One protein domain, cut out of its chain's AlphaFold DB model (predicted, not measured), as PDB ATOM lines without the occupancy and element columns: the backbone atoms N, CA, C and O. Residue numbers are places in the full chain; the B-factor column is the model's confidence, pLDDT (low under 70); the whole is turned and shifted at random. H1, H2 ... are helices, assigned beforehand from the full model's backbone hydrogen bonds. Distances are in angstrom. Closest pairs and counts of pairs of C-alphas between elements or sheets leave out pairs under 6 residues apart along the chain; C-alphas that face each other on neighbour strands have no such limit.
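This is residues 2 to 47 and 72 to 121 of the 144 residues of the protein "Guanine nucleotide-binding protein subunit gamma" of Macrostomum lignano (UniProt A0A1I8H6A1). A spread-out frame of helices: H2 and H4 lie side by side in part, while the long H3 sticks out as a free arm at one end and H1 at the other. The printed part has 96 residues with four named helices, H1 to H4 in chain order, and no named strand; the class is all helix. It is extended, with a radius of gyration of the C-alphas of 22.6 A and spans of 66 by 41 by 25 A.

H1, residues 2 to 9, begins at C-alpha 2 (-5.038, -7.710, 23.183). H2, residues 16 to 30, is 21.1 A long. H3, residues 72 to 96, is 35.5 A long. H4, residues 103 to 118, is 22.0 A long and ends at C-alpha 118 (8.691, -28.862, 13.790).

H2 touches H4 with residues 16 to 20 alone, the closest C-alphas being those of Ser 17 and Ile 111, 4.5 A apart. They run opposite ways at a shallow tilt of 26 degrees. H1 and H3 touch no helix. In H1, H2, H3 and H4 every O i to N i+4 pair is within hydrogen-bond range.

Residues 48 to 71 are not printed; C-alphas 47 and 72 are 33.1 A apart. Nine residues are under pLDDT 70, among them 43 to 47.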
ATOM      1  N   VAL A   2      -5.888  -7.886  24.385       70.56
ATOM      2  CA  VAL A   2      -5.038  -7.710  23.183       70.56
ATOM      3  C   VAL A   2      -3.563  -7.458  23.525       70.56
ATOM      4  O   VAL A   2      -2.692  -8.064  22.916       70.56
ATOM      5  N   GLU A   3      -3.262  -6.623  24.522       74.62
ATOM      6  CA  GLU A   3      -1.874  -6.394  24.964       74.62
ATOM      7  C   GLU A   3      -1.232  -7.642  25.575       74.62
ATOM      8  O   GLU A   3      -0.077  -7.935  25.292       74.62
ATOM      9  N   GLN A   4      -2.003  -8.418  26.339       78.81
ATOM     10  CA  GLN A   4      -1.559  -9.702  26.883       78.81
ATOM     11  C   GLN A   4      -1.219 -10.687  25.757       78.81
ATOM     12  O   GLN A   4      -0.147 -11.274  25.767       78.81
ATOM     13  N   LEU A   5      -2.073 -10.805  24.735       70.00
ATOM     14  CA  LEU A   5      -1.796 -11.643  23.562       70.00
ATOM     15  C   LEU A   5      -0.559 -11.160  22.785       70.00
ATOM     16  O   LEU A   5       0.175 -11.980  22.241       70.00
ATOM     17  N   ARG A   6      -0.292  -9.846  22.746       76.19
ATOM     18  CA  ARG A   6       0.935  -9.285  22.145       76.19
ATOM     19  C   ARG A   6       2.179  -9.621  22.975       76.19
ATOM     20  O   ARG A   6       3.206  -9.948  22.390       76.19
ATOM     21  N   GLN A   7       2.082  -9.582  24.303       76.94
ATOM     22  CA  GLN A   7       3.154 -10.021  25.202       76.94
ATOM     23  C   GLN A   7       3.417 -11.525  25.065       76.94
ATOM     24  O   GLN A   7       4.563 -11.929  24.907       76.94
ATOM     25  N   GLU A   8       2.367 -12.349  25.039       75.00
ATOM     26  CA  GLU A   8       2.476 -13.797  24.839       75.00
ATOM     27  C   GLU A   8       3.036 -14.139  23.451       75.00
ATOM     28  O   GLU A   8       3.844 -15.057  23.313       75.00
ATOM     29  N   ALA A   9       2.669 -13.394  22.404       68.69
ATOM     30  CA  ALA A   9       3.238 -13.558  21.067       68.69
ATOM     31  C   ALA A   9       4.742 -13.240  21.024       68.69
ATOM     32  O   ALA A   9       5.462 -13.915  20.290       68.69
ATOM     33  N   ALA A  10       5.208 -12.279  21.828       78.06
ATOM     34  CA  ALA A  10       6.607 -11.857  21.905       78.06
ATOM     35  C   ALA A  10       7.512 -12.789  22.736       78.06
ATOM     36  O   ALA A  10       8.714 -12.549  22.814       78.06
ATOM     37  N   LEU A  11       6.960 -13.839  23.353       78.75
ATOM     38  CA  LEU A  11       7.764 -14.850  24.038       78.75
ATOM     39  C   LEU A  11       8.611 -15.635  23.030       78.75
ATOM     40  O   LEU A  11       8.085 -16.169  22.048       78.75
ATOM     41  N   GLU A  12       9.910 -15.748  23.308       76.19
ATOM     42  CA  GLU A  12      10.794 -16.658  22.581       76.19
ATOM     43  C   GLU A  12      10.383 -18.099  22.887       76.19
ATOM     44  O   GLU A  12      10.506 -18.588  24.013       76.19
ATOM     45  N   ARG A  13       9.829 -18.770  21.877       80.88
ATOM     46  CA  ARG A  13       9.392 -20.161  21.974       80.88
ATOM     47  C   ARG A  13      10.544 -21.063  21.570       80.88
ATOM     48  O   ARG A  13      11.143 -20.871  20.517       80.88
ATOM     49  N   LYS A  14      10.810 -22.072  22.393       82.38
ATOM     50  CA  LYS A  14      11.733 -23.160  22.075       82.38
ATOM     51  C   LYS A  14      10.952 -24.419  21.704       82.38
ATOM     52  O   LYS A  14       9.863 -24.631  22.249       82.38
ATOM     53  N   PRO A  15      11.478 -25.268  20.806       84.62
ATOM     54  CA  PRO A  15      10.854 -26.545  20.514       84.62
ATOM     55  C   PRO A  15      10.855 -27.431  21.763       84.62
ATOM     56  O   PRO A  15      11.833 -27.497  22.508       84.62
ATOM     57  N   VAL A  16       9.765 -28.175  21.962       84.50
ATOM     58  CA  VAL A  16       9.617 -29.093  23.105       84.50
ATOM     59  C   VAL A  16      10.765 -30.107  23.159       84.50
ATOM     60  O   VAL A  16      11.224 -30.447  24.243       84.50
ATOM     61  N   SER A  17      11.291 -30.539  22.010       82.62
ATOM     62  CA  SER A  17      12.447 -31.440  21.933       82.62
ATOM     63  C   SER A  17      13.718 -30.864  22.569       82.62
ATOM     64  O   SER A  17      14.498 -31.612  23.158       82.62
ATOM     65  N   GLU A  18      13.937 -29.550  22.485       84.62
ATOM     66  CA  GLU A  18      15.056 -28.872  23.144       84.62
ATOM     67  C   GLU A  18      14.843 -28.823  24.655       84.62
ATOM     68  O   GLU A  18      15.710 -29.272  25.400       84.62
ATOM     69  N   CYS A  19      13.658 -28.405  25.109       84.31
ATOM     70  CA  CYS A  19      13.322 -28.396  26.533       84.31
ATOM     71  C   CYS A  19      13.441 -29.793  27.160       84.31
ATOM     72  O   CYS A  19      13.987 -29.949  28.247       84.31
ATOM     73  N   VAL A  20      12.983 -30.834  26.461       86.31
ATOM     74  CA  VAL A  20      13.087 -32.221  26.929       86.31
ATOM     75  C   VAL A  20      14.551 -32.676  27.019       86.31
ATOM     76  O   VAL A  20      14.911 -33.371  27.969       86.31
ATOM     77  N   ARG A  21      15.424 -32.253  26.094       85.50
ATOM     78  CA  ARG A  21      16.874 -32.509  26.186       85.50
ATOM     79  C   ARG A  21      17.519 -31.789  27.369       85.50
ATOM     80  O   ARG A  21      18.304 -32.409  28.081       85.50
ATOM     81  N   GLU A  22      17.172 -30.527  27.606       85.94
ATOM     82  CA  GLU A  22      17.651 -29.764  28.768       85.94
ATOM     83  C   GLU A  22      17.222 -30.436  30.087       85.94
ATOM     84  O   GLU A  22      18.031 -30.593  31.003       85.94
ATOM     85  N   MET A  23      15.977 -30.920  30.166       84.31
ATOM     86  CA  MET A  23      15.480 -31.662  31.329       84.31
ATOM     87  C   MET A  23      16.245 -32.969  31.552       84.31
ATOM     88  O   MET A  23      16.602 -33.271  32.688       84.31
ATOM     89  N   LEU A  24      16.539 -33.734  30.494       85.06
ATOM     90  CA  LEU A  24      17.354 -34.945  30.619       85.06
ATOM     91  C   LEU A  24      18.762 -34.643  31.136       85.06
ATOM     92  O   LEU A  24      19.231 -35.331  32.037       85.06
ATOM     93  N   GLN A  25      19.415 -33.604  30.612       85.75
ATOM     94  CA  GLN A  25      20.742 -33.194  31.081       85.75
ATOM     95  C   GLN A  25      20.725 -32.803  32.562       85.75
ATOM     96  O   GLN A  25      21.640 -33.155  33.308       85.75
ATOM     97  N   PHE A  26      19.676 -32.107  33.003       84.44
ATOM     98  CA  PHE A  26      19.489 -31.782  34.413       84.44
ATOM     99  C   PHE A  26      19.322 -33.043  35.271       84.44
ATOM    100  O   PHE A  26      20.006 -33.192  36.282       84.44
ATOM    101  N   VAL A  27      18.465 -33.977  34.846       82.75
ATOM    102  CA  VAL A  27      18.255 -35.248  35.554       82.75
ATOM    103  C   VAL A  27      19.554 -36.047  35.633       82.75
ATOM    104  O   VAL A  27      19.879 -36.565  36.695       82.75
ATOM    105  N   GLU A  28      20.339 -36.123  34.558       81.94
ATOM    106  CA  GLU A  28      21.621 -36.836  34.566       81.94
ATOM    107  C   GLU A  28      22.659 -36.211  35.495       81.94
ATOM    108  O   GLU A  28      23.461 -36.941  36.083       81.94
ATOM    109  N   LYS A  29      22.642 -34.884  35.630       85.56
ATOM    110  CA  LYS A  29      23.539 -34.142  36.514       85.56
ATOM    111  C   LYS A  29      23.202 -34.361  37.989       85.56
ATOM    112  O   LYS A  29      24.106 -34.540  38.795       85.56
ATOM    113  N   GLU A  30      21.917 -34.377  38.332       83.50
ATOM    114  CA  GLU A  30      21.449 -34.465  39.723       83.50
ATOM    115  C   GLU A  30      21.057 -35.900  40.140       83.50
ATOM    116  O   GLU A  30      20.625 -36.133  41.271       83.50
ATOM    117  N   LYS A  31      21.243 -36.896  39.259       79.62
ATOM    118  CA  LYS A  31      20.823 -38.290  39.497       79.62
ATOM    119  C   LYS A  31      21.427 -38.930  40.743       79.62
ATOM    120  O   LYS A  31      20.845 -39.870  41.266       79.62
ATOM    121  N   GLU A  32      22.592 -38.471  41.200       74.62
ATOM    122  CA  GLU A  32      23.280 -39.045  42.364       74.62
ATOM    123  C   GLU A  32      22.578 -38.715  43.693       74.62
ATOM    124  O   GLU A  32      22.759 -39.436  44.672       74.62
ATOM    125  N   GLY A  33      21.746 -37.666  43.726       74.44
ATOM    126  CA  GLY A  33      20.932 -37.292  44.888       74.44
ATOM    127  C   GLY A  33      19.449 -37.652  44.762       74.44
ATOM    128  O   GLY A  33      18.718 -37.592  45.752       74.44
ATOM    129  N   ASP A  34      18.986 -38.031  43.569       76.19
ATOM    130  CA  ASP A  34      17.571 -38.284  43.311       76.19
ATOM    131  C   ASP A  34      17.196 -39.752  43.561       76.19
ATOM    132  O   ASP A  34      17.330 -40.627  42.702       76.19
ATOM    133  N   CYS A  35      16.644 -40.017  44.747       70.69
ATOM    134  CA  CYS A  35      16.135 -41.333  45.140       70.69
ATOM    135  C   CYS A  35      15.060 -41.920  44.199       70.69
ATOM    136  O   CYS A  35      14.796 -43.122  44.260       70.69
ATOM    137  N   LEU A  36      14.447 -41.126  43.312       68.19
ATOM    138  CA  LEU A  36      13.516 -41.619  42.295       68.19
ATOM    139  C   LEU A  36      14.232 -42.158  41.049       68.19
ATOM    140  O   LEU A  36      13.663 -42.992  40.344       68.19
ATOM    141  N   VAL A  37      15.470 -41.723  40.795       71.25
ATOM    142  CA  VAL A  37      16.284 -42.134  39.639       71.25
ATOM    143  C   VAL A  37      17.195 -43.312  39.991       71.25
ATOM    144  O   VAL A  37      17.219 -44.306  39.269       71.25
ATOM    145  N   ILE A  38      17.912 -43.234  41.115       73.00
ATOM    146  CA  ILE A  38      18.817 -44.296  41.607       73.00
ATOM    147  C   ILE A  38      18.124 -45.313  42.528       73.00
ATOM    148  O   ILE A  38      18.679 -46.378  42.806       73.00
ATOM    149  N   GLY A  39      16.896 -45.023  42.959       68.31
ATOM    150  CA  GLY A  39      16.153 -45.824  43.927       68.31
ATOM    151  C   GLY A  39      16.416 -45.407  45.377       68.31
ATOM    152  O   GLY A  39      17.390 -44.728  45.704       68.31
ATOM    153  N   PHE A  40      15.518 -45.814  46.274       74.56
ATOM    154  CA  PHE A  40      15.665 -45.568  47.708       74.56
ATOM    155  C   PHE A  40      16.769 -46.452  48.300       74.56
ATOM    156  O   PHE A  40      16.799 -47.656  48.042       74.56
ATOM    157  N   ALA A  41      17.629 -45.867  49.141       72.12
ATOM    158  CA  ALA A  41      18.746 -46.564  49.786       72.12
ATOM    159  C   ALA A  41      18.296 -47.790  50.607       72.12
ATOM    160  O   ALA A  41      18.983 -48.812  50.637       72.12
ATOM    161  N   ALA A  42      17.114 -47.732  51.225       70.94
ATOM    162  CA  ALA A  42      16.437 -48.888  51.795       70.94
ATOM    163  C   ALA A  42      14.919 -48.839  51.565       70.94
ATOM    164  O   ALA A  42      14.315 -47.786  51.368       70.94
ATOM    165  N   LYS A  43      14.258 -50.002  51.675       65.25
ATOM    166  CA  LYS A  43      12.791 -50.117  51.535       65.25
ATOM    167  C   LYS A  43      12.018 -49.214  52.503       65.25
ATOM    168  O   LYS A  43      10.952 -48.742  52.138       65.25
ATOM    169  N   LYS A  44      12.550 -48.973  53.707       67.69
ATOM    170  CA  LYS A  44      11.952 -48.095  54.732       67.69
ATOM    171  C   LYS A  44      12.014 -46.603  54.377       67.69
ATOM    172  O   LYS A  44      11.266 -45.828  54.957       67.69
ATOM    173  N   ASP A  45      12.891 -46.224  53.445       64.12
ATOM    174  CA  ASP A  45      13.089 -44.833  53.028       64.12
ATOM    175  C   ASP A  45      12.147 -44.450  51.877       64.12
ATOM    176  O   ASP A  45      12.051 -43.279  51.523       64.12
ATOM    177  N   ASN A  46      11.427 -45.424  51.304       68.38
ATOM    178  CA  ASN A  46      10.365 -45.175  50.339       68.38
ATOM    179  C   ASN A  46       9.095 -44.723  51.085       68.38
ATOM    180  O   ASN A  46       8.479 -45.551  51.761       68.38
ATOM    181  N   PRO A  47       8.618 -43.477  50.904       61.47
ATOM    182  CA  PRO A  47       7.406 -42.971  51.556       61.47
ATOM    183  C   PRO A  47       6.137 -43.764  51.205       61.47
ATOM    184  O   PRO A  47       5.114 -43.631  51.870       61.47
ATOM    185  N   VAL A  72     -20.286 -52.710  66.829       68.69
ATOM    186  CA  VAL A  72     -20.854 -53.017  65.500       68.69
ATOM    187  C   VAL A  72     -20.526 -51.922  64.482       68.69
ATOM    188  O   VAL A  72     -20.140 -52.237  63.360       68.69
ATOM    189  N   ASN A  73     -20.589 -50.647  64.869       76.12
ATOM    190  CA  ASN A  73     -20.183 -49.537  64.006       76.12
ATOM    191  C   ASN A  73     -18.679 -49.568  63.693       76.12
ATOM    192  O   ASN A  73     -18.283 -49.295  62.562       76.12
ATOM    193  N   LEU A  74     -17.836 -49.912  64.669       79.94
ATOM    194  CA  LEU A  74     -16.396 -50.071  64.476       79.94
ATOM    195  C   LEU A  74     -16.079 -51.275  63.578       79.94
ATOM    196  O   LEU A  74     -15.275 -51.148  62.660       79.94
ATOM    197  N   MET A  75     -16.753 -52.411  63.781       77.12
ATOM    198  CA  MET A  75     -16.637 -53.588  62.915       77.12
ATOM    199  C   MET A  75     -17.109 -53.298  61.484       77.12
ATOM    200  O   MET A  75     -16.453 -53.735  60.542       77.12
ATOM    201  N   SER A  76     -18.183 -52.522  61.304       81.19
ATOM    202  CA  SER A  76     -18.645 -52.078  59.979       81.19
ATOM    203  C   SER A  76     -17.612 -51.180  59.302       81.19
ATOM    204  O   SER A  76     -17.228 -51.444  58.171       81.19
ATOM    205  N   LYS A  77     -17.082 -50.174  60.011       80.69
ATOM    206  CA  LYS A  77     -16.021 -49.300  59.486       80.69
ATOM    207  C   LYS A  77     -14.759 -50.081  59.116       80.69
ATOM    208  O   LYS A  77     -14.127 -49.774  58.110       80.69
ATOM    209  N   LEU A  78     -14.393 -51.088  59.911       85.12
ATOM    210  CA  LEU A  78     -13.277 -51.982  59.610       85.12
ATOM    211  C   LEU A  78     -13.561 -52.819  58.353       85.12
ATOM    212  O   LEU A  78     -12.677 -52.973  57.517       85.12
ATOM    213  N   ALA A  79     -14.783 -53.334  58.201       86.94
ATOM    214  CA  ALA A  79     -15.196 -54.092  57.023       86.94
ATOM    215  C   ALA A  79     -15.182 -53.228  55.751       86.94
ATOM    216  O   ALA A  79     -14.663 -53.671  54.725       86.94
ATOM    217  N   ASP A  80     -15.658 -51.985  55.834       83.94
ATOM    218  CA  ASP A  80     -15.616 -51.016  54.735       83.94
ATOM    219  C   ASP A  80     -14.169 -50.653  54.375       83.94
ATOM    220  O   ASP A  80     -13.782 -50.692  53.206       83.94
ATOM    221  N   ALA A  81     -13.327 -50.380  55.378       85.44
ATOM    222  CA  ALA A  81     -11.906 -50.111  55.174       85.44
ATOM    223  C   ALA A  81     -11.184 -51.306  54.528       85.44
ATOM    224  O   ALA A  81     -10.385 -51.124  53.609       85.44
ATOM    225  N   LEU A  82     -11.499 -52.534  54.951       87.25
ATOM    226  CA  LEU A  82     -10.965 -53.762  54.365       87.25
ATOM    227  C   LEU A  82     -11.421 -53.935  52.908       87.25
ATOM    228  O   LEU A  82     -10.627 -54.339  52.058       87.25
ATOM    229  N   ALA A  83     -12.683 -53.629  52.602       86.19
ATOM    230  CA  ALA A  83     -13.213 -53.686  51.243       86.19
ATOM    231  C   ALA A  83     -12.515 -52.671  50.322       86.19
ATOM    232  O   ALA A  83     -12.082 -53.032  49.225       86.19
ATOM    233  N   VAL A  84     -12.319 -51.437  50.796       88.12
ATOM    234  CA  VAL A  84     -11.556 -50.400  50.083       88.12
ATOM    235  C   VAL A  84     -10.106 -50.836  49.871       88.12
ATOM    236  O   VAL A  84      -9.594 -50.723  48.759       88.12
ATOM    237  N   GLN A  85      -9.448 -51.392  50.895       82.56
ATOM    238  CA  GLN A  85      -8.078 -51.895  50.771       82.56
ATOM    239  C   GLN A  85      -7.965 -53.033  49.755       82.56
ATOM    240  O   GLN A  85      -7.018 -53.053  48.973       82.56
ATOM    241  N   ARG A  86      -8.926 -53.960  49.720       87.31
ATOM    242  CA  ARG A  86      -8.955 -55.033  48.715       87.31
ATOM    243  C   ARG A  86      -9.083 -54.467  47.305       87.31
ATOM    244  O   ARG A  86      -8.296 -54.841  46.445       87.31
ATOM    245  N   CYS A  87     -10.005 -53.529  47.091       87.62
ATOM    246  CA  CYS A  87     -10.163 -52.851  45.803       87.62
ATOM    247  C   CYS A  87      -8.869 -52.136  45.375       87.62
ATOM    248  O   CYS A  87      -8.406 -52.310  44.251       87.62
ATOM    249  N   MET A  88      -8.228 -51.416  46.302       83.75
ATOM    250  CA  MET A  88      -6.942 -50.758  46.064       83.75
ATOM    251  C   MET A  88      -5.839 -51.762  45.696       83.75
ATOM    252  O   MET A  88      -5.074 -51.521  44.771       83.75
ATOM    253  N   VAL A  89      -5.754 -52.906  46.381       91.50
ATOM    254  CA  VAL A  89      -4.766 -53.949  46.063       91.50
ATOM    255  C   VAL A  89      -5.000 -54.531  44.671       91.50
ATOM    256  O   VAL A  89      -4.031 -54.720  43.939       91.50
ATOM    257  N   GLU A  90      -6.250 -54.792  44.282       89.69
ATOM    258  CA  GLU A  90      -6.544 -55.269  42.924       89.69
ATOM    259  C   GLU A  90      -6.172 -54.221  41.866       89.69
ATOM    260  O   GLU A  90      -5.520 -54.560  40.879       89.69
ATOM    261  N   GLN A  91      -6.477 -52.942  42.104       88.38
ATOM    262  CA  GLN A  91      -6.062 -51.847  41.225       88.38
ATOM    263  C   GLN A  91      -4.533 -51.782  41.080       88.38
ATOM    264  O   GLN A  91      -4.007 -51.726  39.968       88.38
ATOM    265  N   LEU A  92      -3.800 -51.868  42.193       86.19
ATOM    266  CA  LEU A  92      -2.337 -51.856  42.184       86.19
ATOM    267  C   LEU A  92      -1.744 -53.069  41.458       86.19
ATOM    268  O   LEU A  92      -0.706 -52.938  40.812       86.19
ATOM    269  N   ARG A  93      -2.384 -54.244  41.522       90.06
ATOM    270  CA  ARG A  93      -1.958 -55.422  40.747       90.06
ATOM    271  C   ARG A  93      -2.097 -55.190  39.247       90.06
ATOM    272  O   ARG A  93      -1.196 -55.571  38.504       90.06
ATOM    273  N   VAL A  94      -3.183 -54.545  38.814       92.12
ATOM    274  CA  VAL A  94      -3.371 -54.161  37.407       92.12
ATOM    275  C   VAL A  94      -2.288 -53.169  36.977       92.12
ATOM    276  O   VAL A  94      -1.620 -53.399  35.974       92.12
ATOM    277  N   GLU A  95      -2.043 -52.114  37.759       83.69
ATOM    278  CA  GLU A  95      -1.019 -51.099  37.455       83.69
ATOM    279  C   GLU A  95       0.413 -51.657  37.457       83.69
ATOM    280  O   GLU A  95       1.259 -51.226  36.666       83.69
ATOM    281  N   ALA A  96       0.697 -52.626  38.330       79.75
ATOM    282  CA  ALA A  96       1.976 -53.328  38.374       79.75
ATOM    283  C   ALA A  96       2.179 -54.256  37.166       79.75
ATOM    284  O   ALA A  96       3.321 -54.484  36.769       79.75
ATOM    285  N   GLY A  97       1.094 -54.769  36.576       85.81
ATOM    286  CA  GLY A  97       1.118 -55.607  35.375       85.81
ATOM    287  C   GLY A  97       1.262 -54.833  34.061       85.81
ATOM    288  O   GLY A  97       1.366 -55.455  33.004       85.81
ATOM    289  N   LEU A  98       1.263 -53.497  34.092       88.19
ATOM    290  CA  LEU A  98       1.443 -52.684  32.890       88.19
ATOM    291  C   LEU A  98       2.883 -52.777  32.376       88.19
ATOM    292  O   LEU A  98       3.841 -52.491  33.095       88.19
ATOM    293  N   ASN A  99       3.024 -53.095  31.090       89.81
ATOM    294  CA  ASN A  99       4.311 -53.052  30.408       89.81
ATOM    295  C   ASN A  99       4.759 -51.596  30.248       89.81
ATOM    296  O   ASN A  99       4.102 -50.803  29.575       89.81
ATOM    297  N   ARG A 100       5.884 -51.250  30.875       86.62
ATOM    298  CA  ARG A 100       6.479 -49.912  30.807       86.62
ATOM    299  C   ARG A 100       7.602 -49.901  29.779       86.62
ATOM    300  O   ARG A 100       8.385 -50.845  29.707       86.62
ATOM    301  N   LEU A 101       7.698 -48.812  29.026       82.88
ATOM    302  CA  LEU A 101       8.865 -48.519  28.199       82.88
ATOM    303  C   LEU A 101       9.910 -47.775  29.032       82.88
ATOM    304  O   LEU A 101       9.576 -47.097  30.009       82.88
ATOM    305  N   SER A 102      11.182 -47.914  28.656       83.06
ATOM    306  CA  SER A 102      12.249 -47.156  29.308       83.06
ATOM    307  C   SER A 102      12.051 -45.659  29.071       83.06
ATOM    308  O   SER A 102      11.665 -45.240  27.979       83.06
ATOM    309  N   VAL A 103      12.326 -44.842  30.089       81.75
ATOM    310  CA  VAL A 103      12.180 -43.382  29.979       81.75
ATOM    311  C   VAL A 103      13.052 -42.839  28.846       81.75
ATOM    312  O   VAL A 103      12.594 -41.993  28.085       81.75
ATOM    313  N   SER A 104      14.262 -43.376  28.667       83.56
ATOM    314  CA  SER A 104      15.150 -43.011  27.559       83.56
ATOM    315  C   SER A 104      14.524 -43.282  26.188       83.56
ATOM    316  O   SER A 104      14.600 -42.423  25.312       83.56
ATOM    317  N   GLN A 105      13.862 -44.430  26.008       81.88
ATOM    318  CA  GLN A 105      13.152 -44.751  24.768       81.88
ATOM    319  C   GLN A 105      11.971 -43.803  24.534       81.88
ATOM    320  O   GLN A 105      11.878 -43.201  23.466       81.88
ATOM    321  N   THR A 106      11.100 -43.625  25.528       87.12
ATOM    322  CA  THR A 106       9.924 -42.751  25.401       87.12
ATOM    323  C   THR A 106      10.331 -41.312  25.091       87.12
ATOM    324  O   THR A 106       9.714 -40.651  24.260       87.12
ATOM    325  N   VAL A 107      11.400 -40.818  25.721       86.94
ATOM    326  CA  VAL A 107      11.910 -39.469  25.462       86.94
ATOM    327  C   VAL A 107      12.475 -39.341  24.047       86.94
ATOM    328  O   VAL A 107      12.202 -38.342  23.382       86.94
ATOM    329  N   ALA A 108      13.200 -40.344  23.548       84.06
ATOM    330  CA  ALA A 108      13.681 -40.338  22.168       84.06
ATOM    331  C   ALA A 108      12.520 -40.289  21.156       84.06
ATOM    332  O   ALA A 108      12.579 -39.540  20.180       84.06
ATOM    333  N   GLU A 109      11.443 -41.037  21.410       89.69
ATOM    334  CA  GLU A 109      10.234 -41.024  20.579       89.69
ATOM    335  C   GLU A 109       9.523 -39.661  20.611       89.69
ATOM    336  O   GLU A 109       9.126 -39.158  19.559       89.69
ATOM    337  N   LEU A 110       9.420 -39.026  21.785       91.00
ATOM    338  CA  LEU A 110       8.854 -37.679  21.929       91.00
ATOM    339  C   LEU A 110       9.667 -36.627  21.167       91.00
ATOM    340  O   LEU A 110       9.098 -35.831  20.422       91.00
ATOM    341  N   ILE A 111      10.996 -36.643  21.322       89.94
ATOM    342  CA  ILE A 111      11.904 -35.738  20.607       89.94
ATOM    343  C   ILE A 111      11.706 -35.885  19.101       89.94
ATOM    344  O   ILE A 111      11.468 -34.889  18.420       89.94
ATOM    345  N   LYS A 112      11.736 -37.125  18.603       92.56
ATOM    346  CA  LYS A 112      11.560 -37.418  17.183       92.56
ATOM    347  C   LYS A 112      10.206 -36.931  16.671       92.56
ATOM    348  O   LYS A 112      10.142 -36.266  15.645       92.56
ATOM    349  N   TYR A 113       9.126 -37.209  17.402       93.94
ATOM    350  CA  TYR A 113       7.783 -36.766  17.028       93.94
ATOM    351  C   TYR A 113       7.693 -35.241  16.877       93.94
ATOM    352  O   TYR A 113       7.054 -34.753  15.939       93.94
ATOM    353  N   CYS A 114       8.320 -34.501  17.796       91.81
ATOM    354  CA  CYS A 114       8.379 -33.043  17.757       91.81
ATOM    355  C   CYS A 114       9.250 -32.532  16.605       91.81
ATOM    356  O   CYS A 114       8.849 -31.593  15.927       91.81
ATOM    357  N   GLU A 115      10.411 -33.139  16.358       91.38
ATOM    358  CA  GLU A 115      11.307 -32.748  15.264       91.38
ATOM    359  C   GLU A 115      10.661 -32.984  13.893       91.38
ATOM    360  O   GLU A 115      10.657 -32.070  13.068       91.38
ATOM    361  N   ASP A 116      10.011 -34.136  13.694       93.12
ATOM    362  CA  ASP A 116       9.333 -34.498  12.442       93.12
ATOM    363  C   ASP A 116       8.221 -33.500  12.062       93.12
ATOM    364  O   ASP A 116       7.929 -33.314  10.883       93.12
ATOM    365  N   ARG A 117       7.592 -32.855  13.053       90.44
ATOM    366  CA  ARG A 117       6.513 -31.865  12.854       90.44
ATOM    367  C   ARG A 117       6.956 -30.423  13.038       90.44
ATOM    368  O   ARG A 117       6.171 -29.516  12.777       90.44
ATOM    369  N   SER A 118       8.194 -30.199  13.470       88.44
ATOM    370  CA  SER A 118       8.691 -28.862  13.790       88.44
ATOM    371  C   SER A 118       8.635 -27.918  12.593       88.44
ATOM    372  O   SER A 118       8.380 -26.738  12.787       88.44
ATOM    373  N   ALA A 119       8.811 -28.423  11.365       86.00
ATOM    374  CA  ALA A 119       8.753 -27.628  10.136       86.00
ATOM    375  C   ALA A 119       7.367 -26.999   9.889       86.00
ATOM    376  O   ALA A 119       7.286 -25.866   9.412       86.00
ATOM    377  N   ASP A 120       6.298 -27.696  10.278       87.88
ATOM    378  CA  ASP A 120       4.911 -27.264  10.079       87.88
ATOM    379  C   ASP A 120       4.348 -26.496  11.292       87.88
ATOM    380  O   ASP A 120       3.223 -25.990  11.255       87.88
ATOM    381  N   ASP A 121       5.115 -26.391  12.382       86.81
ATOM    382  CA  ASP A 121       4.700 -25.677  13.587       86.81
ATOM    383  C   ASP A 121       4.834 -24.158  13.398       86.81
ATOM    384  O   ASP A 121       5.899 -23.553  13.555       86.81
TER     385      ASP A 121